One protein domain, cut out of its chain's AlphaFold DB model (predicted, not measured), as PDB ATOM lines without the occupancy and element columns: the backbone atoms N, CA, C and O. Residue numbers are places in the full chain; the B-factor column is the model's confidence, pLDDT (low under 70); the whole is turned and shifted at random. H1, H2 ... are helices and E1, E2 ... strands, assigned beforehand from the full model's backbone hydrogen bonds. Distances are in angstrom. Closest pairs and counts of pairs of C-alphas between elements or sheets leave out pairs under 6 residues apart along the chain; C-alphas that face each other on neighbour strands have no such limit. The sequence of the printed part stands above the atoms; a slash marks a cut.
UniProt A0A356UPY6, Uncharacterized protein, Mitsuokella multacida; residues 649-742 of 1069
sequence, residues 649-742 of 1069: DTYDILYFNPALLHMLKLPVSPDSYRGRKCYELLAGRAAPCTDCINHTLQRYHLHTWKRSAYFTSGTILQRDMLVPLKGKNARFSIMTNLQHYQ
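This is residues 649 to 742 of the 1069 residues of an uncharacterized protein of Mitsuokella multacida (UniProt A0A356UPY6). A long, strongly twisted antiparallel hairpin, E3 and E4, with the shorter E2 beside E3, forms a three-stranded sheet; E1, the short helices H1 and H2 and their long loops make a loosely built second part, in which E1 and H1 come near E4. The last helix, H3, continues E4 at one end of the sheet. The 94 printed residues hold E1, H1, H2, E2, E3, E4 and H3 in this order, and the sheet order is E2, E3, E4. The class is mixed, with under half of the residues in named elements. The whole is compact, radius of gyration of the C-alphas 13.2 A, spanning 38 by 29 by 24 A.

E1, residues 653 to 656, pairs with no named strand; its closest C-alpha to H2, residues 678 to 682, is Ile 653, 5.8 A from Cys 678. H1, residues 658 to 663, only grazes the sheet; its Leu 660 and Met 735 of E4, residues 728 to 737, are the closest C-alphas, 7.8 A apart. E2, residues 703 to 708, and E3, residues 715 to 725, form an antiparallel hairpin, with N 705 and O 718 2.9 A apart. E3 and E4 form another, with N 721 and O 732 2.9 A apart. Every O i to N i+4 pair in H1 and H2 is within hydrogen-bond range; H3, residues 738 to 741, is too short for one.

E1 begins at C-alpha 653 (40.379, 9.944, 1.850). E2 measures 16.3 A, E3 28.8 A, with a bend of 60 degrees at residue 722, and E4 28.3 A. H3 ends at C-alpha 741 (67.470, 16.665, 5.921).

The farthest C-alphas, Gly 727 and Gln 742, are 40.5 A apart. The printed part has no cut. Links H1 to H2 and H2 to E2 are long. Confidence is under 70 at residues 698 to 717, 726 to 727 and 737 to 742.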
ATOM      1  N   ASP A 649      37.525   1.394   6.672       84.69
ATOM      2  CA  ASP A 649      36.611   0.386   6.135       84.69
ATOM      3  C   ASP A 649      36.420   0.585   4.628       84.69
ATOM      4  O   ASP A 649      36.363  -0.363   3.846       84.69
ATOM      5  N   THR A 650      36.343   1.847   4.206       88.38
ATOM      6  CA  THR A 650      36.037   2.220   2.818       88.38
ATOM      7  C   THR A 650      37.254   2.675   2.021       88.38
ATOM      8  O   THR A 650      37.147   2.803   0.799       88.38
ATOM      9  N   TYR A 651      38.397   2.919   2.671       89.69
ATOM     10  CA  TYR A 651      39.614   3.504   2.090       89.69
ATOM     11  C   TYR A 651      39.428   4.928   1.539       89.69
ATOM     12  O   TYR A 651      40.288   5.419   0.801       89.69
ATOM     13  N   ASP A 652      38.321   5.595   1.880       89.69
ATOM     14  CA  ASP A 652      38.044   6.964   1.448       89.69
ATOM     15  C   ASP A 652      38.985   7.955   2.121       89.69
ATOM     16  O   ASP A 652      39.177   7.939   3.340       89.69
ATOM     17  N   ILE A 653      39.553   8.859   1.327       89.81
ATOM     18  CA  ILE A 653      40.379   9.944   1.850       89.81
ATOM     19  C   ILE A 653      39.456  10.996   2.467       89.81
ATOM     20  O   ILE A 653      38.676  11.656   1.780       89.81
ATOM     21  N   LEU A 654      39.562  11.165   3.781       86.94
ATOM     22  CA  LEU A 654      38.751  12.100   4.556       86.94
ATOM     23  C   LEU A 654      39.379  13.497   4.581       86.94
ATOM     24  O   LEU A 654      38.662  14.500   4.576       86.94
ATOM     25  N   TYR A 655      40.711  13.576   4.602       88.69
ATOM     26  CA  TYR A 655      41.438  14.842   4.672       88.69
ATOM     27  C   TYR A 655      42.893  14.673   4.242       88.69
ATOM     28  O   TYR A 655      43.530  13.735   4.708       88.69
ATOM     29  N   PHE A 656      43.411  15.612   3.445       91.00
ATOM     30  CA  PHE A 656      44.840  15.871   3.241       91.00
ATOM     31  C   PHE A 656      45.126  17.320   3.637       91.00
ATOM     32  O   PHE A 656      44.354  18.218   3.287       91.00
ATOM     33  N   ASN A 657      46.230  17.559   4.339       88.44
ATOM     34  CA  ASN A 657      46.675  18.924   4.597       88.44
ATOM     35  C   ASN A 657      47.413  19.519   3.372       88.44
ATOM     36  O   ASN A 657      47.799  18.789   2.452       88.44
ATOM     37  N   PRO A 658      47.613  20.851   3.320       87.06
ATOM     38  CA  PRO A 658      48.299  21.505   2.204       87.06
ATOM     39  C   PRO A 658      49.718  20.979   1.945       87.06
ATOM     40  O   PRO A 658      50.097  20.832   0.784       87.06
ATOM     41  N   ALA A 659      50.473  20.648   2.999       82.69
ATOM     42  CA  ALA A 659      51.823  20.098   2.882       82.69
ATOM     43  C   ALA A 659      51.839  18.769   2.107       82.69
ATOM     44  O   ALA A 659      52.630  18.594   1.177       82.69
ATOM     45  N   LEU A 660      50.898  17.865   2.399       86.06
ATOM     46  CA  LEU A 660      50.773  16.602   1.674       86.06
ATOM     47  C   LEU A 660      50.327  16.796   0.219       86.06
ATOM     48  O   LEU A 660      50.822  16.109  -0.674       86.06
ATOM     49  N   LEU A 661      49.417  17.737  -0.049       87.12
ATOM     50  CA  LEU A 661      48.994  18.051  -1.420       87.12
ATOM     51  C   LEU A 661      50.161  18.576  -2.258       87.12
ATOM     52  O   LEU A 661      50.318  18.167  -3.408       87.12
ATOM     53  N   HIS A 662      51.016  19.406  -1.663       83.25
ATOM     54  CA  HIS A 662      52.241  19.872  -2.300       83.25
ATOM     55  C   HIS A 662      53.216  18.716  -2.575       83.25
ATOM     56  O   HIS A 662      53.730  18.602  -3.688       83.25
ATOM     57  N   MET A 663      53.406  17.802  -1.613       78.56
ATOM     58  CA  MET A 663      54.212  16.586  -1.807       78.56
ATOM     59  C   MET A 663      53.692  15.705  -2.953       78.56
ATOM     60  O   MET A 663      54.485  15.166  -3.722       78.56
ATOM     61  N   LEU A 664      52.371  15.582  -3.090       79.75
ATOM     62  CA  LEU A 664      51.708  14.820  -4.153       79.75
ATOM     63  C   LEU A 664      51.623  15.573  -5.491       79.75
ATOM     64  O   LEU A 664      51.149  15.006  -6.474       79.75
ATOM     65  N   LYS A 665      52.058  16.841  -5.540       82.19
ATOM     66  CA  LYS A 665      51.887  17.752  -6.687       82.19
ATOM     67  C   LYS A 665      50.420  17.898  -7.123       82.19
ATOM     68  O   LYS A 665      50.126  18.026  -8.311       82.19
ATOM     69  N   LEU A 666      49.497  17.878  -6.163       83.81
ATOM     70  CA  LEU A 666      48.067  18.090  -6.382       83.81
ATOM     71  C   LEU A 666      47.674  19.544  -6.067       83.81
ATOM     72  O   LEU A 666      48.283  20.170  -5.196       83.81
ATOM     73  N   PRO A 667      46.630  20.097  -6.716       84.12
ATOM     74  CA  PRO A 667      46.115  21.417  -6.364       84.12
ATOM     75  C   PRO A 667      45.658  21.459  -4.900       84.12
ATOM     76  O   PRO A 667      45.043  20.503  -4.419       84.12
ATOM     77  N   VAL A 668      45.894  22.577  -4.207       82.38
ATOM     78  CA  VAL A 668      45.471  22.788  -2.808       82.38
ATOM     79  C   VAL A 668      43.959  23.062  -2.746       82.38
ATOM     80  O   VAL A 668      43.509  24.164  -2.447       82.38
ATOM     81  N   SER A 669      43.160  22.051  -3.085       79.81
ATOM     82  CA  SER A 669      41.698  22.056  -3.038       79.81
ATOM     83  C   SER A 669      41.193  20.708  -2.510       79.81
ATOM     84  O   SER A 669      41.729  19.671  -2.904       79.81
ATOM     85  N   PRO A 670      40.144  20.676  -1.664       73.06
ATOM     86  CA  PRO A 670      39.488  19.433  -1.261       73.06
ATOM     87  C   PRO A 670      38.990  18.591  -2.444       73.06
ATOM     88  O   PRO A 670      38.907  17.369  -2.334       73.06
ATOM     89  N   ASP A 671      38.688  19.219  -3.582       80.88
ATOM     90  CA  ASP A 671      38.246  18.518  -4.793       80.88
ATOM     91  C   ASP A 671      39.361  17.671  -5.433       80.88
ATOM     92  O   ASP A 671      39.073  16.748  -6.187       80.88
ATOM     93  N   SER A 672      40.631  17.917  -5.089       79.44
ATOM     94  CA  SER A 672      41.785  17.180  -5.624       79.44
ATOM     95  C   SER A 672      41.876  15.725  -5.145       79.44
ATOM     96  O   SER A 672      42.567  14.917  -5.768       79.44
ATOM     97  N   TYR A 673      41.221  15.382  -4.031       83.94
ATOM     98  CA  TYR A 673      41.276  14.040  -3.431       83.94
ATOM     99  C   TYR A 673      39.911  13.481  -3.005       83.94
ATOM    100  O   TYR A 673      39.810  12.294  -2.694       83.94
ATOM    101  N   ARG A 674      38.845  14.293  -2.995       82.12
ATOM    102  CA  ARG A 674      37.487  13.831  -2.670       82.12
ATOM    103  C   ARG A 674      36.995  12.774  -3.663       82.12
ATOM    104  O   ARG A 674      37.111  12.944  -4.871       82.12
ATOM    105  N   GLY A 675      36.406  11.700  -3.135       79.00
ATOM    106  CA  GLY A 675      35.879  10.579  -3.924       79.00
ATOM    107  C   GLY A 675      36.936   9.585  -4.412       79.00
ATOM    108  O   GLY A 675      36.578   8.595  -5.040       79.00
ATOM    109  N   ARG A 676      38.220   9.825  -4.112       86.19
ATOM    110  CA  ARG A 676      39.325   8.924  -4.449       86.19
ATOM    111  C   ARG A 676      39.716   8.061  -3.261       86.19
ATOM    112  O   ARG A 676      39.626   8.485  -2.103       86.19
ATOM    113  N   LYS A 677      40.187   6.853  -3.558       91.00
ATOM    114  CA  LYS A 677      40.636   5.906  -2.536       91.00
ATOM    115  C   LYS A 677      42.114   6.105  -2.234       91.00
ATOM    116  O   LYS A 677      42.907   6.481  -3.098       91.00
ATOM    117  N   CYS A 678      42.515   5.825  -0.999       89.12
ATOM    118  CA  CYS A 678      43.887   6.061  -0.563       89.12
ATOM    119  C   CYS A 678      44.929   5.265  -1.360       89.12
ATOM    120  O   CYS A 678      46.008   5.782  -1.629       89.12
ATOM    121  N   TYR A 679      44.609   4.046  -1.796       85.50
ATOM    122  CA  TYR A 679      45.520   3.228  -2.595       85.50
ATOM    123  C   TYR A 679      45.746   3.800  -4.006       85.50
ATOM    124  O   TYR A 679      46.819   3.601  -4.567       85.50
ATOM    125  N   GLU A 680      44.810   4.584  -4.546       84.50
ATOM    126  CA  GLU A 680      44.953   5.239  -5.854       84.50
ATOM    127  C   GLU A 680      45.910   6.433  -5.790       84.50
ATOM    128  O   GLU A 680      46.685   6.657  -6.717       84.50
ATOM    129  N   LEU A 681      45.843   7.209  -4.702       84.19
ATOM    130  CA  LEU A 681      46.576   8.470  -4.539       84.19
ATOM    131  C   LEU A 681      47.846   8.376  -3.692       84.19
ATOM    132  O   LEU A 681      48.701   9.240  -3.808       84.19
ATOM    133  N   LEU A 682      47.972   7.377  -2.817       82.62
ATOM    134  CA  LEU A 682      49.143   7.200  -1.943       82.62
ATOM    135  C   LEU A 682      49.972   5.963  -2.291       82.62
ATOM    136  O   LEU A 682      51.116   5.875  -1.850       82.62
ATOM    137  N   ALA A 683      49.431   5.035  -3.084       77.06
ATOM    138  CA  ALA A 683      50.152   3.852  -3.554       77.06
ATOM    139  C   ALA A 683      50.163   3.686  -5.086       77.06
ATOM    140  O   ALA A 683      50.889   2.825  -5.577       77.06
ATOM    141  N   GLY A 684      49.385   4.477  -5.840       78.75
ATOM    142  CA  GLY A 684      49.293   4.371  -7.300       78.75
ATOM    143  C   GLY A 684      48.673   3.056  -7.796       78.75
ATOM    144  O   GLY A 684      48.991   2.608  -8.894       78.75
ATOM    145  N   ARG A 685      47.832   2.403  -6.985       78.50
ATOM    146  CA  ARG A 685      47.227   1.090  -7.272       78.50
ATOM    147  C   ARG A 685      45.735   1.217  -7.596       78.50
ATOM    148  O   ARG A 685      45.104   2.197  -7.223       78.50
ATOM    149  N   ALA A 686      45.167   0.203  -8.251       79.69
ATOM    150  CA  ALA A 686      43.725   0.103  -8.534       79.69
ATOM    151  C   ALA A 686      42.936  -0.681  -7.463       79.69
ATOM    152  O   ALA A 686      41.714  -0.768  -7.534       79.69
ATOM    153  N   ALA A 687      43.628  -1.266  -6.481       85.12
ATOM    154  CA  ALA A 687      43.055  -2.056  -5.394       85.12
ATOM    155  C   ALA A 687      43.834  -1.810  -4.082       85.12
ATOM    156  O   ALA A 687      44.967  -1.310  -4.144       85.12
ATOM    157  N   PRO A 688      43.263  -2.156  -2.906       85.06
ATOM    158  CA  PRO A 688      43.935  -2.018  -1.614       85.06
ATOM    159  C   PRO A 688      45.323  -2.671  -1.578       85.06
ATOM    160  O   PRO A 688      45.573  -3.687  -2.225       85.06
ATOM    161  N   CYS A 689      46.240  -2.077  -0.813       79.75
ATOM    162  CA  CYS A 689      47.606  -2.582  -0.681       79.75
ATOM    163  C   CYS A 689      47.624  -3.970  -0.019       79.75
ATOM    164  O   CYS A 689      46.928  -4.191   0.969       79.75
ATOM    165  N   THR A 690      48.460  -4.878  -0.524       76.25
ATOM    166  CA  THR A 690      48.672  -6.230   0.030       76.25
ATOM    167  C   THR A 690      49.246  -6.203   1.450       76.25
ATOM    168  O   THR A 690      48.988  -7.090   2.248       76.25
ATOM    169  N   ASP A 691      49.984  -5.147   1.765       72.06
ATOM    170  CA  ASP A 691      50.650  -4.830   3.027       72.06
ATOM    171  C   ASP A 691      49.897  -3.741   3.822       72.06
ATOM    172  O   ASP A 691      50.483  -2.963   4.575       72.06
ATOM    173  N   CYS A 692      48.579  -3.609   3.632       79.88
ATOM    174  CA  CYS A 692      47.815  -2.550   4.284       79.88
ATOM    175  C   CYS A 692      47.758  -2.734   5.808       79.88
ATOM    176  O   CYS A 692      47.043  -3.598   6.307       79.88
ATOM    177  N   ILE A 693      48.403  -1.839   6.558       79.00
ATOM    178  CA  ILE A 693      48.418  -1.873   8.030       79.00
ATOM    179  C   ILE A 693      47.075  -1.530   8.698       79.00
ATOM    180  O   ILE A 693      46.994  -1.500   9.917       79.00
ATOM    181  N   ASN A 694      45.999  -1.241   7.952       83.69
ATOM    182  CA  ASN A 694      44.724  -0.828   8.560       83.69
ATOM    183  C   ASN A 694      44.194  -1.851   9.587       83.69
ATOM    184  O   ASN A 694      43.569  -1.448  10.561       83.69
ATOM    185  N   HIS A 695      44.486  -3.142   9.394       78.88
ATOM    186  CA  HIS A 695      44.096  -4.222  10.304       78.88
ATOM    187  C   HIS A 695      44.959  -4.315  11.576       78.88
ATOM    188  O   HIS A 695      44.532  -4.932  12.548       78.88
ATOM    189  N   THR A 696      46.151  -3.709  11.589       74.38
ATOM    190  CA  THR A 696      47.071  -3.713  12.741       74.38
ATOM    191  C   THR A 696      46.992  -2.433  13.573       74.38
ATOM    192  O   THR A 696      47.532  -2.382  14.678       74.38
ATOM    193  N   LEU A 697      46.314  -1.392  13.078       72.56
ATOM    194  CA  LEU A 697      46.195  -0.112  13.773       72.56
ATOM    195  C   LEU A 697      45.247  -0.197  14.971       72.56
ATOM    196  O   LEU A 697      44.093  -0.609  14.857       72.56
ATOM    197  N   GLN A 698      45.717   0.294  16.114       67.38
ATOM    198  CA  GLN A 698      44.940   0.382  17.346       67.38
ATOM    199  C   GLN A 698      44.683   1.843  17.727       67.38
ATOM    200  O   GLN A 698      45.420   2.756  17.341       67.38
ATOM    201  N   ARG A 699      43.609   2.083  18.493       57.72
ATOM    202  CA  ARG A 699      43.379   3.405  19.092       57.72
ATOM    203  C   ARG A 699      44.430   3.638  20.173       57.72
ATOM    204  O   ARG A 699      44.697   2.738  20.961       57.72
ATOM    205  N   TYR A 700      44.979   4.848  20.218       50.50
ATOM    206  CA  TYR A 700      45.988   5.280  21.198       50.50
ATOM    207  C   TYR A 700      47.367   4.610  21.061       50.50
ATOM    208  O   TYR A 700      48.202   4.757  21.947       50.50
ATOM    209  N   HIS A 701      47.630   3.936  19.935       51.38
ATOM    210  CA  HIS A 701      48.932   3.360  19.607       51.38
ATOM    211  C   HIS A 701      49.442   3.907  18.266       51.38
ATOM    212  O   HIS A 701      48.730   3.854  17.260       51.38
ATOM    213  N   LEU A 702      50.666   4.446  18.260       47.41
ATOM    214  CA  LEU A 702      51.287   5.060  17.087       47.41
ATOM    215  C   LEU A 702      52.206   4.060  16.379       47.41
ATOM    216  O   LEU A 702      53.312   3.776  16.834       47.41
ATOM    217  N   HIS A 703      51.772   3.567  15.229       56.12
ATOM    218  CA  HIS A 703      52.555   2.693  14.370       56.12
ATOM    219  C   HIS A 703      53.514   3.522  13.502       56.12
ATOM    220  O   HIS A 703      53.079   4.274  12.629       56.12
ATOM    221  N   THR A 704      54.824   3.397  13.728       55.34
ATOM    222  CA  THR A 704      55.857   4.150  12.995       55.34
ATOM    223  C   THR A 704      56.637   3.235  12.067       55.34
ATOM    224  O   THR A 704      57.126   2.195  12.490       55.34
ATOM    225  N   TRP A 705      56.804   3.640  10.813       56.84
ATOM    226  CA  TRP A 705      57.499   2.847   9.806       56.84
ATOM    227  C   TRP A 705      58.081   3.737   8.707       56.84
ATOM    228  O   TRP A 705      57.600   4.842   8.443       56.84
ATOM    229  N   LYS A 706      59.165   3.267   8.088       68.25
ATOM    230  CA  LYS A 706      59.818   3.934   6.959       68.25
ATOM    231  C   LYS A 706      59.439   3.203   5.685       68.25
ATOM    232  O   LYS A 706      59.473   1.977   5.649       68.25
ATOM    233  N   ARG A 707      59.096   3.946   4.640       61.75
ATOM    234  CA  ARG A 707      58.829   3.366   3.321       61.75
ATOM    235  C   ARG A 707      59.260   4.315   2.217       61.75
ATOM    236  O   ARG A 707      59.447   5.504   2.453       61.75
ATOM    237  N   SER A 708      59.403   3.802   1.006       64.00
ATOM    238  CA  SER A 708      59.539   4.644  -0.182       64.00
ATOM    239  C   SER A 708      58.141   4.984  -0.694       64.00
ATOM    240  O   SER A 708      57.330   4.088  -0.926       64.00
ATOM    241  N   ALA A 709      57.818   6.273  -0.820       65.75
ATOM    242  CA  ALA A 709      56.543   6.704  -1.392       65.75
ATOM    243  C   ALA A 709      56.642   6.722  -2.921       65.75
ATOM    244  O   ALA A 709      57.619   7.231  -3.459       65.75
ATOM    245  N   TYR A 710      55.613   6.250  -3.636       66.88
ATOM    246  CA  TYR A 710      55.649   6.198  -5.109       66.88
ATOM    247  C   TYR A 710      55.785   7.585  -5.768       66.88
ATOM    248  O   TYR A 710      56.210   7.700  -6.913       66.88
ATOM    249  N   PHE A 711      55.396   8.639  -5.051       67.94
ATOM    250  CA  PHE A 711      55.360  10.019  -5.527       67.94
ATOM    251  C   PHE A 711      56.564  10.857  -5.068       67.94
ATOM    252  O   PHE A 711      56.654  12.032  -5.419       67.94
ATOM    253  N   THR A 712      57.502  10.275  -4.310       62.47
ATOM    254  CA  THR A 712      58.726  10.950  -3.848       62.47
ATOM    255  C   THR A 712      59.966  10.140  -4.220       62.47
ATOM    256  O   THR A 712      59.983   8.930  -4.042       62.47
ATOM    257  N   SER A 713      61.047  10.796  -4.642       49.47
ATOM    258  CA  SER A 713      62.349  10.163  -4.932       49.47
ATOM    259  C   SER A 713      63.153   9.747  -3.686       49.47
ATOM    260  O   SER A 713      64.339   9.452  -3.807       49.47
ATOM    261  N   GLY A 714      62.563   9.785  -2.487       59.81
ATOM    262  CA  GLY A 714      63.252   9.584  -1.209       59.81
ATOM    263  C   GLY A 714      62.441   8.760  -0.207       59.81
ATOM    264  O   GLY A 714      61.267   8.457  -0.424       59.81
ATOM    265  N   THR A 715      63.085   8.388   0.902       59.44
ATOM    266  CA  THR A 715      62.450   7.659   2.009       59.44
ATOM    267  C   THR A 715      61.566   8.598   2.827       59.44
ATOM    268  O   THR A 715      61.994   9.677   3.237       59.44
ATOM    269  N   ILE A 716      60.342   8.162   3.107       65.56
ATOM    270  CA  ILE A 716      59.408   8.861   3.987       65.56
ATOM    271  C   ILE A 716      59.332   8.146   5.337       65.56
ATOM    272  O   ILE A 716      59.287   6.914   5.406       65.56
ATOM    273  N   LEU A 717      59.304   8.921   6.419       69.06
ATOM    274  CA  LEU A 717      58.909   8.428   7.733       69.06
ATOM    275  C   LEU A 717      57.400   8.611   7.861       69.06
ATOM    276  O   LEU A 717      56.910   9.732   7.744       69.06
ATOM    277  N   GLN A 718      56.671   7.522   8.090       72.56
ATOM    278  CA  GLN A 718      55.228   7.559   8.261       72.56
ATOM    279  C   GLN A 718      54.844   7.077   9.661       72.56
ATOM    280  O   GLN A 718      55.342   6.062  10.148       72.56
ATOM    281  N   ARG A 719      53.955   7.823  10.316       71.38
ATOM    282  CA  ARG A 719      53.401   7.501  11.634       71.38
ATOM    283  C   ARG A 719      51.892   7.433  11.523       71.38
ATOM    284  O   ARG A 719      51.290   8.388  11.050       71.38
ATOM    285  N   ASP A 720      51.298   6.326  11.938       77.44
ATOM    286  CA  ASP A 720      49.882   6.025  11.763       77.44
ATOM    287  C   ASP A 720      49.225   5.665  13.095       77.44
ATOM    288  O   ASP A 720      49.791   4.923  13.888       77.44
ATOM    289  N   MET A 721      48.009   6.143  13.338       73.12
ATOM    290  CA  MET A 721      47.221   5.785  14.519       73.12
ATOM    291  C   MET A 721      45.732   5.761  14.177       73.12
ATOM    292  O   MET A 721      45.277   6.477  13.283       73.12
ATOM    293  N   LEU A 722      44.950   4.960  14.906       80.50
ATOM    294  CA  LEU A 722      43.498   4.964  14.772       80.50
ATOM    295  C   LEU A 722      42.859   6.057  15.643       80.50
ATOM    296  O   LEU A 722      43.041   6.077  16.863       80.50
ATOM    297  N   VAL A 723      42.072   6.944  15.029       75.88
ATOM    298  CA  VAL A 723      41.370   8.051  15.693       75.88
ATOM    299  C   VAL A 723      39.863   8.030  15.402       75.88
ATOM    300  O   VAL A 723      39.444   7.692  14.293       75.88
ATOM    301  N   PRO A 724      39.009   8.399  16.374       73.31
ATOM    302  CA  PRO A 724      37.584   8.580  16.126       73.31
ATOM    303  C   PRO A 724      37.328   9.923  15.427       73.31
ATOM    304  O   PRO A 724      37.652  10.981  15.960       73.31
ATOM    305  N   LEU A 725      36.690   9.901  14.254       71.06
ATOM    306  CA  LEU A 725      36.315  11.106  13.511       71.06
ATOM    307  C   LEU A 725      34.830  11.060  13.138       71.06
ATOM    308  O   LEU A 725      34.417  10.253  12.310       71.06
ATOM    309  N   LYS A 726      34.012  11.932  13.749       69.94
ATOM    310  CA  LYS A 726      32.556  12.045  13.494       69.94
ATOM    311  C   LYS A 726      31.810  10.692  13.504       69.94
ATOM    312  O   LYS A 726      30.954  10.448  12.662       69.94
ATOM    313  N   GLY A 727      32.153   9.808  14.444       63.97
ATOM    314  CA  GLY A 727      31.529   8.484  14.588       63.97
ATOM    315  C   GLY A 727      32.129   7.371  13.719       63.97
ATOM    316  O   GLY A 727      31.676   6.237  13.818       63.97
ATOM    317  N   LYS A 728      33.159   7.661  12.915       71.75
ATOM    318  CA  LYS A 728      33.898   6.683  12.105       71.75
ATOM    319  C   LYS A 728      35.297   6.427  12.665       71.75
ATOM    320  O   LYS A 728      35.888   7.307  13.295       71.75
ATOM    321  N   ASN A 729      35.831   5.234  12.413       81.88
ATOM    322  CA  ASN A 729      37.237   4.920  12.650       81.88
ATOM    323  C   ASN A 729      38.064   5.457  11.479       81.88
ATOM    324  O   ASN A 729      37.920   5.000  10.347       81.88
ATOM    325  N   ALA A 730      38.915   6.440  11.750       85.31
ATOM    326  CA  ALA A 730      39.813   6.997  10.756       85.31
ATOM    327  C   ALA A 730      41.258   6.662  11.114       85.31
ATOM    328  O   ALA A 730      41.669   6.757  12.268       85.31
ATOM    329  N   ARG A 731      42.051   6.299  10.114       89.25
ATOM    330  CA  ARG A 731      43.504   6.265  10.214       89.25
ATOM    331  C   ARG A 731      44.013   7.690  10.076       89.25
ATOM    332  O   ARG A 731      43.811   8.305   9.032       89.25
ATOM    333  N   PHE A 732      44.644   8.196  11.124       86.06
ATOM    334  CA  PHE A 732      45.391   9.444  11.114       86.06
ATOM    335  C   PHE A 732      46.857   9.151  10.847       86.06
ATOM    336  O   PHE A 732      47.432   8.263  11.479       86.06
ATOM    337  N   SER A 733      47.447   9.912   9.935       84.56
ATOM    338  CA  SER A 733      48.792   9.652   9.457       84.56
ATOM    339  C   SER A 733      49.583  10.929   9.273       84.56
ATOM    340  O   SER A 733      49.074  11.901   8.717       84.56
ATOM    341  N   ILE A 734      50.846  10.890   9.686       78.62
ATOM    342  CA  ILE A 734      51.833  11.951   9.487       78.62
ATOM    343  C   ILE A 734      52.958  11.388   8.619       78.62
ATOM    344  O   ILE A 734      53.461  10.297   8.891       78.62
ATOM    345  N   MET A 735      53.333  12.121   7.574       75.94
ATOM    346  CA  MET A 735      54.382  11.789   6.616       75.94
ATOM    347  C   MET A 735      55.441  12.886   6.604       75.94
ATOM    348  O   MET A 735      55.159  14.019   6.222       75.94
ATOM    349  N   THR A 736      56.677  12.517   6.915       72.69
ATOM    350  CA  THR A 736      57.825  13.425   6.850       72.69
ATOM    351  C   THR A 736      58.759  12.976   5.731       72.69
ATOM    352  O   THR A 736      59.181  11.814   5.688       72.69
ATOM    353  N   ASN A 737      59.085  13.884   4.809       64.50
ATOM    354  CA  ASN A 737      60.055  13.622   3.747       64.50
ATOM    355  C   ASN A 737      61.482  13.800   4.288       64.50
ATOM    356  O   ASN A 737      61.887  14.908   4.635       64.50
ATOM    357  N   LEU A 738      62.261  12.717   4.333       59.88
ATOM    358  CA  LEU A 738      63.606  12.727   4.914       59.88
ATOM    359  C   LEU A 738      64.678  13.316   3.974       59.88
ATOM    360  O   LEU A 738      65.814  13.504   4.395       59.88
ATOM    361  N   GLN A 739      64.344  13.637   2.719       52.09
ATOM    362  CA  GLN A 739      65.309  14.111   1.716       52.09
ATOM    363  C   GLN A 739      65.767  15.564   1.949       52.09
ATOM    364  O   GLN A 739      66.889  15.913   1.590       52.09
ATOM    365  N   HIS A 740      64.946  16.409   2.593       43.94
ATOM    366  CA  HIS A 740      65.331  17.792   2.930       43.94
ATOM    367  C   HIS A 740      66.386  17.854   4.045       43.94
ATOM    368  O   HIS A 740      67.166  18.795   4.102       43.94
ATOM    369  N   TYR A 741      66.469  16.804   4.866       42.00
ATOM    370  CA  TYR A 741      67.470  16.665   5.921       42.00
ATOM    371  C   TYR A 741      68.804  16.095   5.413       42.00
ATOM    372  O   TYR A 741      69.807  16.182   6.109       42.00
ATOM    373  N   GLN A 742      68.853  15.516   4.205       38.16
ATOM    374  CA  GLN A 742      70.026  14.777   3.717       38.16
ATOM    375  C   GLN A 742      71.148  15.649   3.130       38.16
ATOM    376  O   GLN A 742      72.289  15.192   3.115       38.16
TER     377      GLN A 742